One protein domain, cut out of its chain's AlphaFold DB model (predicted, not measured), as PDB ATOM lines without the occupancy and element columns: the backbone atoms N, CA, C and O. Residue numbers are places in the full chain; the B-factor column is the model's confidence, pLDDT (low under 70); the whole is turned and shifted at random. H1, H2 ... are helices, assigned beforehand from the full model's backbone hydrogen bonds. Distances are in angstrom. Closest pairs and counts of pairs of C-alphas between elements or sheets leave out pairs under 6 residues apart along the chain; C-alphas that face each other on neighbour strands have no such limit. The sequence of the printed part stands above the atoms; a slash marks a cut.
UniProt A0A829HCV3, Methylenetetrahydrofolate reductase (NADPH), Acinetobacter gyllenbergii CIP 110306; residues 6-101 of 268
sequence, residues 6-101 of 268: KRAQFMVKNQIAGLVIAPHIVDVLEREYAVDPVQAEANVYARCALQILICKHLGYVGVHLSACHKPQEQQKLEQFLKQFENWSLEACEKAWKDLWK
ATOM      1  N   LYS A   6      91.421 134.629  71.703       95.75
ATOM      2  CA  LYS A   6      91.348 134.476  70.241       95.75
ATOM      3  C   LYS A   6      90.550 135.601  69.574       95.75
ATOM      4  O   LYS A   6      90.936 136.063  68.505       95.75
ATOM      5  N   ARG A   7      89.443 136.050  70.186       95.31
ATOM      6  CA  ARG A   7      88.641 137.176  69.673       95.31
ATOM      7  C   ARG A   7      89.412 138.494  69.778       95.31
ATOM      8  O   ARG A   7      89.434 139.234  68.802       95.31
ATOM      9  N   ALA A   8      90.067 138.756  70.909       96.25
ATOM     10  CA  ALA A   8      90.880 139.956  71.109       96.25
ATOM     11  C   ALA A   8      92.039 140.028  70.101       96.25
ATOM     12  O   ALA A   8      92.168 141.019  69.384       96.25
ATOM     13  N   GLN A   9      92.808 138.946  69.952       96.25
ATOM     14  CA  GLN A   9      93.887 138.848  68.963       96.25
ATOM     15  C   GLN A   9      93.365 139.011  67.531       96.25
ATOM     16  O   GLN A   9      93.981 139.705  66.727       96.25
ATOM     17  N   PHE A  10      92.210 138.422  67.202       95.44
ATOM     18  CA  PHE A  10      91.578 138.610  65.895       95.44
ATOM     19  C   PHE A  10      91.187 140.075  65.652       95.44
ATOM     20  O   PHE A  10      91.437 140.590  64.563       95.44
ATOM     21  N   MET A  11      90.603 140.752  66.644       93.81
ATOM     22  CA  MET A  11      90.212 142.164  66.555       93.81
ATOM     23  C   MET A  11      91.407 143.080  66.317       93.81
ATOM     24  O   MET A  11      91.346 143.927  65.428       93.81
ATOM     25  N   VAL A  12      92.494 142.870  67.064       92.56
ATOM     26  CA  VAL A  12      93.742 143.629  66.922       92.56
ATOM     27  C   VAL A  12      94.390 143.351  65.566       92.56
ATOM     28  O   VAL A  12      94.681 144.282  64.821       92.56
ATOM     29  N   LYS A  13      94.552 142.071  65.201       93.62
ATOM     30  CA  LYS A  13      95.199 141.658  63.948       93.62
ATOM     31  C   LYS A  13      94.475 142.177  62.708       93.62
ATOM     32  O   LYS A  13      95.130 142.579  61.753       93.62
ATOM     33  N   ASN A  14      93.144 142.123  62.700       90.94
ATOM     34  CA  ASN A  14      92.341 142.504  61.536       90.94
ATOM     35  C   ASN A  14      91.844 143.953  61.594       90.94
ATOM     36  O   ASN A  14      91.085 144.343  60.714       90.94
ATOM     37  N   GLN A  15      92.234 144.722  62.619       85.88
ATOM     38  CA  GLN A  15      91.867 146.132  62.784       85.88
ATOM     39  C   GLN A  15      90.364 146.371  62.575       85.88
ATOM     40  O   GLN A  15      89.950 147.157  61.723       85.88
ATOM     41  N   ILE A  16      89.527 145.644  63.327       87.06
ATOM     42  CA  ILE A  16      88.072 145.737  63.152       87.06
ATOM     43  C   ILE A  16      87.610 147.176  63.391       87.06
ATOM     44  O   ILE A  16      87.790 147.738  64.472       87.06
ATOM     45  N   ALA A  17      86.970 147.740  62.370       81.88
ATOM     46  CA  ALA A  17      86.438 149.093  62.359       81.88
ATOM     47  C   ALA A  17      85.638 149.434  63.632       81.88
ATOM     48  O   ALA A  17      84.682 148.743  63.985       81.88
ATOM     49  N   GLY A  18      86.008 150.534  64.294       80.88
ATOM     50  CA  GLY A  18      85.313 151.049  65.477       80.88
ATOM     51  C   GLY A  18      85.605 150.326  66.785       80.88
ATOM     52  O   GLY A  18      85.009 150.677  67.801       80.88
ATOM     53  N   LEU A  19      86.522 149.356  66.788       86.75
ATOM     54  CA  LEU A  19      86.974 148.686  67.999       86.75
ATOM     55  C   LEU A  19      88.425 149.046  68.290       86.75
ATOM     56  O   LEU A  19      89.307 148.871  67.454       86.75
ATOM     57  N   VAL A  20      88.669 149.501  69.515       87.50
ATOM     58  CA  VAL A  20      90.015 149.700  70.046       87.50
ATOM     59  C   VAL A  20      90.170 148.789  71.252       87.50
ATOM     60  O   VAL A  20      89.425 148.905  72.223       87.50
ATOM     61  N   ILE A  21      91.115 147.856  71.169       91.62
ATOM     62  CA  ILE A  21      91.492 146.979  72.277       91.62
ATOM     63  C   ILE A  21      92.801 147.518  72.843       91.62
ATOM     64  O   ILE A  21      93.800 147.570  72.129       91.62
ATOM     65  N   ALA A  22      92.788 147.945  74.107       92.62
ATOM     66  CA  ALA A  22      94.002 148.378  74.788       92.62
ATOM     67  C   ALA A  22      95.010 147.210  74.859       92.62
ATOM     68  O   ALA A  22      94.578 146.085  75.136       92.62
ATOM     69  N   PRO A  23      96.323 147.441  74.663       93.00
ATOM     70  CA  PRO A  23      97.334 146.381  74.732       93.00
ATOM     71  C   PRO A  23      97.248 145.548  76.018       93.00
ATOM     72  O   PRO A  23      97.272 144.321  75.966       93.00
ATOM     73  N   HIS A  24      96.983 146.206  77.153       95.56
ATOM     74  CA  HIS A  24      96.795 145.560  78.455       95.56
ATOM     75  C   HIS A  24      95.722 144.462  78.460       95.56
ATOM     76  O   HIS A  24      95.884 143.440  79.119       95.56
ATOM     77  N   ILE A  25      94.628 144.634  77.706       95.88
ATOM     78  CA  ILE A  25      93.570 143.616  77.606       95.88
ATOM     79  C   ILE A  25      94.130 142.327  77.001       95.88
ATOM     80  O   ILE A  25      93.820 141.241  77.488       95.88
ATOM     81  N   VAL A  26      94.933 142.437  75.940       96.44
ATOM     82  CA  VAL A  26      95.528 141.272  75.274       96.44
ATOM     83  C   VAL A  26      96.521 140.599  76.213       96.44
ATOM     84  O   VAL A  26      96.405 139.396  76.430       96.44
ATOM     85  N   ASP A  27      97.394 141.375  76.854       96.94
ATOM     86  CA  ASP A  27      98.397 140.866  77.793       96.94
ATOM     87  C   ASP A  27      97.772 140.082  78.956       96.94
ATOM     88  O   ASP A  27      98.246 139.003  79.317       96.94
ATOM     89  N   VAL A  28      96.692 140.602  79.553       97.88
ATOM     90  CA  VAL A  28      95.973 139.913  80.637       97.88
ATOM     91  C   VAL A  28      95.385 138.595  80.139       97.88
ATOM     92  O   VAL A  28      95.564 137.565  80.787       97.88
ATOM     93  N   LEU A  29      94.722 138.606  78.979       98.31
ATOM     94  CA  LEU A  29      94.117 137.403  78.405       98.31
ATOM     95  C   LEU A  29      95.171 136.349  78.021       98.31
ATOM     96  O   LEU A  29      94.920 135.158  78.196       98.31
ATOM     97  N   GLU A  30      96.339 136.763  77.521       98.31
ATOM     98  CA  GLU A  30      97.455 135.868  77.192       98.31
ATOM     99  C   GLU A  30      98.044 135.214  78.438       98.31
ATOM    100  O   GLU A  30      98.200 133.991  78.470       98.31
ATOM    101  N   ARG A  31      98.308 136.000  79.490       98.19
ATOM    102  CA  ARG A  31      98.837 135.483  80.761       98.19
ATOM    103  C   ARG A  31      97.877 134.497  81.414       98.19
ATOM    104  O   ARG A  31      98.308 133.433  81.843       98.19
ATOM    105  N   GLU A  32      96.585 134.817  81.470       98.25
ATOM    106  CA  GLU A  32      95.582 133.908  82.036       98.25
ATOM    107  C   GLU A  32      95.503 132.596  81.264       98.25
ATOM    108  O   GLU A  32      95.527 131.526  81.867       98.25
ATOM    109  N   TYR A  33      95.446 132.675  79.932       98.00
ATOM    110  CA  TYR A  33      95.350 131.489  79.088       98.00
ATOM    111  C   TYR A  33      96.601 130.606  79.183       98.00
ATOM    112  O   TYR A  33      96.489 129.385  79.123       98.00
ATOM    113  N   ALA A  34      97.785 131.205  79.341       98.12
ATOM    114  CA  ALA A  34      99.035 130.470  79.520       98.12
ATOM    115  C   ALA A  34      99.109 129.728  80.866       98.12
ATOM    116  O   ALA A  34      99.739 128.675  80.938       98.12
ATOM    117  N   VAL A  35      98.481 130.266  81.917       98.06
ATOM    118  CA  VAL A  35      98.453 129.650  83.253       98.06
ATOM    119  C   VAL A  35      97.397 128.548  83.332       98.06
ATOM    120  O   VAL A  35      97.715 127.427  83.720       98.06
ATOM    121  N   ASP A  36      96.151 128.859  82.976       98.12
ATOM    122  CA  ASP A  36      95.035 127.912  83.014       98.12
ATOM    123  C   ASP A  36      93.947 128.321  81.999       98.12
ATOM    124  O   ASP A  36      93.162 129.241  82.259       98.12
ATOM    125  N   PRO A  37      93.841 127.625  80.853       97.62
ATOM    126  CA  PRO A  37      92.823 127.902  79.844       97.62
ATOM    127  C   PRO A  37      91.373 127.787  80.337       97.62
ATOM    128  O   PRO A  37      90.504 128.499  79.828       97.62
ATOM    129  N   VAL A  38      91.089 126.898  81.297       97.38
ATOM    130  CA  VAL A  38      89.732 126.682  81.821       97.38
ATOM    131  C   VAL A  38      89.341 127.853  82.715       97.38
ATOM    132  O   VAL A  38      88.274 128.446  82.529       97.38
ATOM    133  N   GLN A  39      90.230 128.248  83.628       98.06
ATOM    134  CA  GLN A  39      90.011 129.429  84.461       98.06
ATOM    135  C   GLN A  39      89.995 130.720  83.630       98.06
ATOM    136  O   GLN A  39      89.188 131.611  83.896       98.06
ATOM    137  N   ALA A  40      90.821 130.822  82.584       98.00
ATOM    138  CA  ALA A  40      90.794 131.950  81.656       98.00
ATOM    139  C   ALA A  40      89.428 132.076  80.965       98.00
ATOM    140  O   ALA A  40      88.880 133.176  80.871       98.00
ATOM    141  N   GLU A  41      88.829 130.961  80.524       97.19
ATOM    142  CA  GLU A  41      87.470 130.979  79.971       97.19
ATOM    143  C   GLU A  41      86.445 131.434  81.023       97.19
ATOM    144  O   GLU A  41      85.619 132.301  80.729       97.19
ATOM    145  N   ALA A  42      86.516 130.922  82.254       98.06
ATOM    146  CA  ALA A  42      85.648 131.362  83.347       98.06
ATOM    147  C   ALA A  42      85.758 132.882  83.593       98.06
ATOM    148  O   ALA A  42      84.740 133.575  83.668       98.06
ATOM    149  N   ASN A  43      86.979 133.427  83.609       98.56
ATOM    150  CA  ASN A  43      87.229 134.859  83.795       98.56
ATOM    151  C   ASN A  43      86.630 135.713  82.665       98.56
ATOM    152  O   ASN A  43      86.154 136.820  82.914       98.56
ATOM    153  N   VAL A  44      86.597 135.213  81.423       98.25
ATOM    154  CA  VAL A  44      85.945 135.900  80.291       98.25
ATOM    155  C   VAL A  44      84.447 136.106  80.544       98.25
ATOM    156  O   VAL A  44      83.928 137.204  80.317       98.25
ATOM    157  N   TYR A  45      83.749 135.078  81.028       98.31
ATOM    158  CA  TYR A  45      82.320 135.182  81.336       98.31
ATOM    159  C   TYR A  45      82.065 135.978  82.615       98.31
ATOM    160  O   TYR A  45      81.140 136.790  82.627       98.31
ATOM    161  N   ALA A  46      82.920 135.842  83.632       98.62
ATOM    162  CA  ALA A  46      82.841 136.644  84.847       98.62
ATOM    163  C   ALA A  46      82.956 138.148  84.543       98.62
ATOM    164  O   ALA A  46      82.087 138.920  84.942       98.62
ATOM    165  N   ARG A  47      83.952 138.570  83.748       98.31
ATOM    166  CA  ARG A  47      84.099 139.972  83.304       98.31
ATOM    167  C   ARG A  47      82.864 140.474  82.565       98.31
ATOM    168  O   ARG A  47      82.419 141.593  82.813       98.31
ATOM    169  N   CYS A  48      82.314 139.660  81.661       98.25
ATOM    170  CA  CYS A  48      81.125 140.026  80.898       98.25
ATOM    171  C   CYS A  48      79.900 140.176  81.814       98.25
ATOM    172  O   CYS A  48      79.187 141.166  81.697       98.25
ATOM    173  N   ALA A  49      79.670 139.237  82.735       98.44
ATOM    174  CA  ALA A  49      78.563 139.291  83.689       98.44
ATOM    175  C   ALA A  49      78.671 140.506  84.620       98.44
ATOM    176  O   ALA A  49      77.714 141.267  84.746       98.44
ATOM    177  N   LEU A  50      79.852 140.742  85.197       98.62
ATOM    178  CA  LEU A  50      80.112 141.902  86.050       98.62
ATOM    179  C   LEU A  50      79.863 143.212  85.299       98.62
ATOM    180  O   LEU A  50      79.188 144.089  85.823       98.62
ATOM    181  N   GLN A  51      80.317 143.333  84.047       97.81
ATOM    182  CA  GLN A  51      80.066 144.530  83.240       97.81
ATOM    183  C   GLN A  51      78.568 144.760  82.979       97.81
ATOM    184  O   GLN A  51      78.107 145.897  83.028       97.81
ATOM    185  N   ILE A  52      77.793 143.697  82.738       98.00
ATOM    186  CA  ILE A  52      76.332 143.790  82.579       98.00
ATOM    187  C   ILE A  52      75.676 144.282  83.874       98.00
ATOM    188  O   ILE A  52      74.817 145.162  83.827       98.00
ATOM    189  N   LEU A  53      76.083 143.744  85.027       98.25
ATOM    190  CA  LEU A  53      75.546 144.139  86.330       98.25
ATOM    191  C   LEU A  53      75.937 145.571  86.708       98.25
ATOM    192  O   LEU A  53      75.096 146.305  87.218       98.25
ATOM    193  N   ILE A  54      77.160 146.001  86.387       98.25
ATOM    194  CA  ILE A  54      77.590 147.400  86.525       98.25
ATOM    195  C   ILE A  54      76.680 148.306  85.688       98.25
ATOM    196  O   ILE A  54      76.119 149.256  86.222       98.25
ATOM    197  N   CYS A  55      76.441 147.989  84.408       98.00
ATOM    198  CA  CYS A  55      75.503 148.756  83.579       98.00
ATOM    199  C   CYS A  55      74.090 148.802  84.189       98.00
ATOM    200  O   CYS A  55      73.457 149.856  84.188       98.00
ATOM    201  N   LYS A  56      73.594 147.689  84.743       97.19
ATOM    202  CA  LYS A  56      72.286 147.643  85.418       97.19
ATOM    203  C   LYS A  56      72.242 148.579  86.632       97.19
ATOM    204  O   LYS A  56      71.294 149.348  86.759       97.19
ATOM    205  N   HIS A  57      73.270 148.557  87.484       98.12
ATOM    206  CA  HIS A  57      73.404 149.457  88.640       98.12
ATOM    207  C   HIS A  57      73.496 150.934  88.233       98.12
ATOM    208  O   HIS A  57      72.923 151.789  88.898       98.12
ATOM    209  N   LEU A  58      74.142 151.233  87.103       97.88
ATOM    210  CA  LEU A  58      74.216 152.581  86.527       97.88
ATOM    211  C   LEU A  58      72.902 153.047  85.859       97.88
ATOM    212  O   LEU A  58      72.851 154.148  85.316       97.88
ATOM    213  N   GLY A  59      71.841 152.231  85.879       97.62
ATOM    214  CA  GLY A  59      70.516 152.594  85.367       97.62
ATOM    215  C   GLY A  59      70.317 152.380  83.864       97.62
ATOM    216  O   GLY A  59      69.342 152.877  83.298       97.62
ATOM    217  N   TYR A  60      71.206 151.644  83.188       97.38
ATOM    218  CA  TYR A  60      71.000 151.291  81.781       97.38
ATOM    219  C   TYR A  60      69.809 150.331  81.641       97.38
ATOM    220  O   TYR A  60      69.731 149.311  82.321       97.38
ATOM    221  N   VAL A  61      68.906 150.621  80.698       96.19
ATOM    222  CA  VAL A  61      67.688 149.819  80.448       96.19
ATOM    223  C   VAL A  61      67.957 148.458  79.795       96.19
ATOM    224  O   VAL A  61      67.077 147.606  79.741       96.19
ATOM    225  N   GLY A  62      69.165 148.250  79.272       94.56
ATOM    226  CA  GLY A  62      69.548 147.009  78.615       94.56
ATOM    227  C   GLY A  62      70.972 147.042  78.078       94.56
ATOM    228  O   GLY A  62      71.633 148.080  78.050       94.56
ATOM    229  N   VAL A  63      71.437 145.877  77.632       94.56
ATOM    230  CA  VAL A  63      72.757 145.676  77.026       94.56
ATOM    231  C   VAL A  63      72.608 144.936  75.702       94.56
ATOM    232  O   VAL A  63      71.813 144.005  75.584       94.56
ATOM    233  N   HIS A  64      73.395 145.322  74.698       93.56
ATOM    234  CA  HIS A  64      73.496 144.566  73.453       93.56
ATOM    235  C   HIS A  64      74.654 143.567  73.542       93.56
ATOM    236  O   HIS A  64      75.819 143.952  73.669       93.56
ATOM    237  N   LEU A  65      74.345 142.272  73.473       92.69
ATOM    238  CA  LEU A  65      75.341 141.204  73.532       92.69
ATOM    239  C   LEU A  65      75.715 140.723  72.131       92.69
ATOM    240  O   LEU A  65      74.980 139.979  71.492       92.69
ATOM    241  N   SER A  66      76.910 141.100  71.680       90.56
ATOM    242  CA  SER A  66      77.519 140.548  70.471       90.56
ATOM    243  C   SER A  66      78.343 139.288  70.768       90.56
ATOM    244  O   SER A  66      78.862 139.098  71.874       90.56
ATOM    245  N   ALA A  67      78.457 138.421  69.755       88.00
ATOM    246  CA  ALA A  67      79.263 137.195  69.760       88.00
ATOM    247  C   ALA A  67      79.004 136.229  70.945       88.00
ATOM    248  O   ALA A  67      79.919 135.538  71.386       88.00
ATOM    249  N   CYS A  68      77.757 136.164  71.425       93.31
ATOM    250  CA  CYS A  68      77.262 135.205  72.424       93.31
ATOM    251  C   CYS A  68      75.917 134.621  71.946       93.31
ATOM    252  O   CYS A  68      74.846 134.941  72.458       93.31
ATOM    253  N   HIS A  69      75.964 133.857  70.854       91.81
ATOM    254  CA  HIS A  69      74.770 133.415  70.113       91.81
ATOM    255  C   HIS A  69      74.470 131.925  70.296       91.81
ATOM    256  O   HIS A  69      73.391 131.470  69.922       91.81
ATOM    257  N   LYS A  70      75.415 131.153  70.844       95.38
ATOM    258  CA  LYS A  70      75.208 129.727  71.094       95.38
ATOM    259  C   LYS A  70      74.522 129.533  72.451       95.38
ATOM    260  O   LYS A  70      74.968 130.150  73.420       95.38
ATOM    261  N   PRO A  71      73.549 128.611  72.573       96.62
ATOM    262  CA  PRO A  71      72.859 128.352  73.840       96.62
ATOM    263  C   PRO A  71      73.806 128.047  75.009       96.62
ATOM    264  O   PRO A  71      73.606 128.527  76.117       96.62
ATOM    265  N   GLN A  72      74.889 127.310  74.757       95.88
ATOM    266  CA  GLN A  72      75.890 126.983  75.779       95.88
ATOM    267  C   GLN A  72      76.652 128.217  76.289       95.88
ATOM    268  O   GLN A  72      76.943 128.314  77.477       95.88
ATOM    269  N   GLU A  73      76.977 129.171  75.406       95.31
ATOM    270  CA  GLU A  73      77.634 130.427  75.801       95.31
ATOM    271  C   GLU A  73      76.679 131.286  76.646       95.31
ATOM    272  O   GLU A  73      77.096 131.892  77.632       95.31
ATOM    273  N   GLN A  74      75.394 131.305  76.281       96.69
ATOM    274  CA  GLN A  74      74.351 132.037  77.001       96.69
ATOM    275  C   GLN A  74      74.116 131.448  78.394       96.69
ATOM    276  O   GLN A  74      74.143 132.186  79.373       96.69
ATOM    277  N   GLN A  75      74.010 130.120  78.509       97.31
ATOM    278  CA  GLN A  75      73.882 129.433  79.798       97.31
ATOM    279  C   GLN A  75      75.075 129.701  80.723       97.31
ATOM    280  O   GLN A  75      74.881 129.980  81.904       97.31
ATOM    281  N   LYS A  76      76.309 129.668  80.195       96.69
ATOM    282  CA  LYS A  76      77.508 130.044  80.963       96.69
ATOM    283  C   LYS A  76      77.402 131.481  81.478       96.69
ATOM    284  O   LYS A  76      77.625 131.728  82.659       96.69
ATOM    285  N   LEU A  77      77.034 132.431  80.617       97.88
ATOM    286  CA  LEU A  77      76.871 133.829  81.018       97.88
ATOM    287  C   LEU A  77      75.780 134.002  82.089       97.88
ATOM    288  O   LEU A  77      75.996 134.717  83.064       97.88
ATOM    289  N   GLU A  78      74.640 133.323  81.944       97.81
ATOM    290  CA  GLU A  78      73.547 133.333  82.926       97.81
ATOM    291  C   GLU A  78      73.973 132.793  84.294       97.81
ATOM    292  O   GLU A  78      73.556 133.331  85.320       97.81
ATOM    293  N   GLN A  79      74.818 131.760  84.335       98.25
ATOM    294  CA  GLN A  79      75.357 131.227  85.589       98.25
ATOM    295  C   GLN A  79      76.179 132.281  86.339       98.25
ATOM    296  O   GLN A  79      75.944 132.501  87.526       98.25
ATOM    297  N   PHE A  80      77.082 132.986  85.649       98.38
ATOM    298  CA  PHE A  80      77.858 134.070  86.262       98.38
ATOM    299  C   PHE A  80      76.986 135.271  86.646       98.38
ATOM    300  O   PHE A  80      77.215 135.882  87.686       98.38
ATOM    301  N   LEU A  81      75.957 135.600  85.859       98.25
ATOM    302  CA  LEU A  81      75.000 136.647  86.231       98.25
ATOM    303  C   LEU A  81      74.287 136.311  87.546       98.25
ATOM    304  O   LEU A  81      74.224 137.165  88.424       98.25
ATOM    305  N   LYS A  82      73.818 135.068  87.710       98.38
ATOM    306  CA  LYS A  82      73.200 134.589  88.959       98.38
ATOM    307  C   LYS A  82      74.183 134.588  90.127       98.38
ATOM    308  O   LYS A  82      73.817 134.963  91.234       98.38
ATOM    309  N   GLN A  83      75.436 134.202  89.886       97.94
ATOM    310  CA  GLN A  83      76.480 134.180  90.913       97.94
ATOM    311  C   GLN A  83      76.702 135.560  91.553       97.94
ATOM    312  O   GLN A  83      76.934 135.646  92.758       97.94
ATOM    313  N   PHE A  84      76.628 136.629  90.758       98.00
ATOM    314  CA  PHE A  84      76.887 138.000  91.203       98.00
ATOM    315  C   PHE A  84      75.610 138.839  91.383       98.00
ATOM    316  O   PHE A  84      75.702 140.032  91.651       98.00
ATOM    317  N   GLU A  85      74.416 138.251  91.246       96.06
ATOM    318  CA  GLU A  85      73.145 138.990  91.135       96.06
ATOM    319  C   GLU A  85      72.879 139.945  92.309       96.06
ATOM    320  O   GLU A  85      72.369 141.047  92.111       96.06
ATOM    321  N   ASN A  86      73.272 139.539  93.517       97.31
ATOM    322  CA  ASN A  86      73.041 140.290  94.754       97.31
ATOM    323  C   ASN A  86      74.231 141.168  95.174       97.31
ATOM    324  O   ASN A  86      74.252 141.683  96.291       97.31
ATOM    325  N   TRP A  87      75.258 141.302  94.332       98.50
ATOM    326  CA  TRP A  87      76.429 142.112  94.657       98.50
ATOM    327  C   TRP A  87      76.132 143.607  94.500       98.50
ATOM    328  O   TRP A  87      75.417 144.026  93.584       98.50
ATOM    329  N   SER A  88      76.719 144.424  95.384       98.50
ATOM    330  CA  SER A  88      76.665 145.883  95.255       98.50
ATOM    331  C   SER A  88      77.461 146.356  94.037       98.50
ATOM    332  O   SER A  88      78.293 145.619  93.493       98.50
ATOM    333  N   LEU A  89      77.231 147.601  93.613       98.50
ATOM    334  CA  LEU A  89      78.003 148.216  92.534       98.50
ATOM    335  C   LEU A  89      79.506 148.194  92.851       98.50
ATOM    336  O   LEU A  89      80.297 147.768  92.014       98.50
ATOM    337  N   GLU A  90      79.893 148.560  94.073       98.38
ATOM    338  CA  GLU A  90      81.292 148.615  94.511       98.38
ATOM    339  C   GLU A  90      81.954 147.233  94.462       98.38
ATOM    340  O   GLU A  90      83.094 147.101  94.014       98.38
ATOM    341  N   ALA A  91      81.234 146.187  94.884       98.50
ATOM    342  CA  ALA A  91      81.724 144.812  94.822       98.50
ATOM    343  C   ALA A  91      81.922 144.351  93.369       98.50
ATOM    344  O   ALA A  91      82.959 143.769  93.039       98.50
ATOM    345  N   CYS A  92      80.961 144.656  92.489       98.50
ATOM    346  CA  CYS A  92      81.053 144.344  91.066       98.50
ATOM    347  C   CYS A  92      82.225 145.067  90.392       98.50
ATOM    348  O   CYS A  92      83.011 144.440  89.682       98.50
ATOM    349  N   GLU A  93      82.373 146.372  90.628       97.56
ATOM    350  CA  GLU A  93      83.462 147.172  90.068       97.56
ATOM    351  C   GLU A  93      84.827 146.700  90.554       97.56
ATOM    352  O   GLU A  93      85.752 146.577  89.749       97.56
ATOM    353  N   LYS A  94      84.959 146.415  91.855       97.56
ATOM    354  CA  LYS A  94      86.206 145.905  92.424       97.56
ATOM    355  C   LYS A  94      86.591 144.584  91.764       97.56
ATOM    356  O   LYS A  94      87.695 144.470  91.247       97.56
ATOM    357  N   ALA A  95      85.679 143.614  91.716       98.31
ATOM    358  CA  ALA A  95      85.967 142.321  91.102       98.31
ATOM    359  C   ALA A  95      86.263 142.435  89.601       98.31
ATOM    360  O   ALA A  95      87.139 141.744  89.084       98.31
ATOM    361  N   TRP A  96      85.576 143.333  88.894       97.88
ATOM    362  CA  TRP A  96      85.838 143.587  87.481       97.88
ATOM    363  C   TRP A  96      87.241 144.175  87.257       97.88
ATOM    364  O   TRP A  96      87.962 143.701  86.377       97.88
ATOM    365  N   LYS A  97      87.669 145.140  88.085       97.06
ATOM    366  CA  LYS A  97      89.031 145.708  88.069       97.06
ATOM    367  C   LYS A  97      90.090 144.661  88.435       97.06
ATOM    368  O   LYS A  97      91.101 144.557  87.742       97.06
ATOM    369  N   ASP A  98      89.827 143.836  89.448       97.38
ATOM    370  CA  ASP A  98      90.721 142.758  89.901       97.38
ATOM    371  C   ASP A  98      90.926 141.683  88.813       97.38
ATOM    372  O   ASP A  98      92.033 141.154  88.642       97.38
ATOM    373  N   LEU A  99      89.872 141.364  88.051       97.88
ATOM    374  CA  LEU A  99      89.953 140.473  86.890       97.88
ATOM    375  C   LEU A  99      90.755 141.109  85.757       97.88
ATOM    376  O   LEU A  99      91.493 140.409  85.071       97.88
ATOM    377  N   TRP A 100      90.645 142.418  85.547       97.69
ATOM    378  CA  TRP A 100      91.457 143.125  84.558       97.69
ATOM    379  C   TRP A 100      92.861 143.495  85.037       97.69
ATOM    380  O   TRP A 100      93.607 144.054  84.243       97.69
ATOM    381  N   LYS A 101      93.252 143.171  86.279       96.88
ATOM    382  CA  LYS A 101      94.566 143.538  86.842       96.88
ATOM    383  C   LYS A 101      94.847 145.037  86.683       96.88
ATOM    384  O   LYS A 101      95.881 145.425  86.148       96.88
TER     385      LYS A 101
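This is residues 6 to 101 of the 268 residues of the protein "Methylenetetrahydrofolate reductase (NADPH)" of Acinetobacter gyllenbergii CIP 110306 (UniProt A0A829HCV3). One long helix, H3, runs through the middle, with H5 folded back alongside it and H4 crossing it on another side. At the first end of H3 the chain turns a sharp corner into H2, beyond which lies the short H1; residues 13 to 18, of which 13 belongs to H1, stick out. The printed part has 96 residues, with five named helices in the order H1, H2, H3, H4, H5 and no named strand; the class is all helix. It is compact, with a radius of gyration of the C-alphas of 13.8 A, and spans 37 by 30 by 27 A.

H3, residues 37 to 57, is 30.3 A long and begins with C-alpha 37 at (92.823, 127.902, 79.844). H5 is residues 89 to 99, H4 residues 71 to 83, 18.4 A long, and H2 residues 23 to 35, 18.8 A long. H1, residues 6 to 13, begins with C-alpha 6 at (91.348, 134.476, 70.241). H5 ends with C-alpha 99 at (89.953, 140.473, 86.890).

H3 is the hub. It touches H5 at a shallow tilt of 27 degrees, opposite ways; the closest C-alphas, of Leu 50 and Cys 92, are 5.7 A apart. With residues 45 to 53 alone it touches residues 76 to 81 of H4, at a steep tilt of 64 degrees, the closest C-alphas being those of Ala 49 and Leu 81, 5.1 A. H2 and H3 form a helical hairpin at a steep tilt of 44 degrees, with C-alphas 32 and 40 closest, 5.2 A. H1 and H2, also a helical hairpin, only just touch, with 3 pairs of C-alphas within 8 A, the closest those of Ala 8 and Val 26, 6.4 A. H4 and H5 are apart. In H1, H2, H3, H4 and H5 every O i to N i+4 pair is within hydrogen-bond range.

The two C-alphas farthest apart, of Asn 14 and Asn 86, are 38.5 A from each other. The printed part has no cut. The link from H3 to H4, residues 58 to 70, is long. The mean pLDDT of the printed part is 96.0, and no printed residue is under 70.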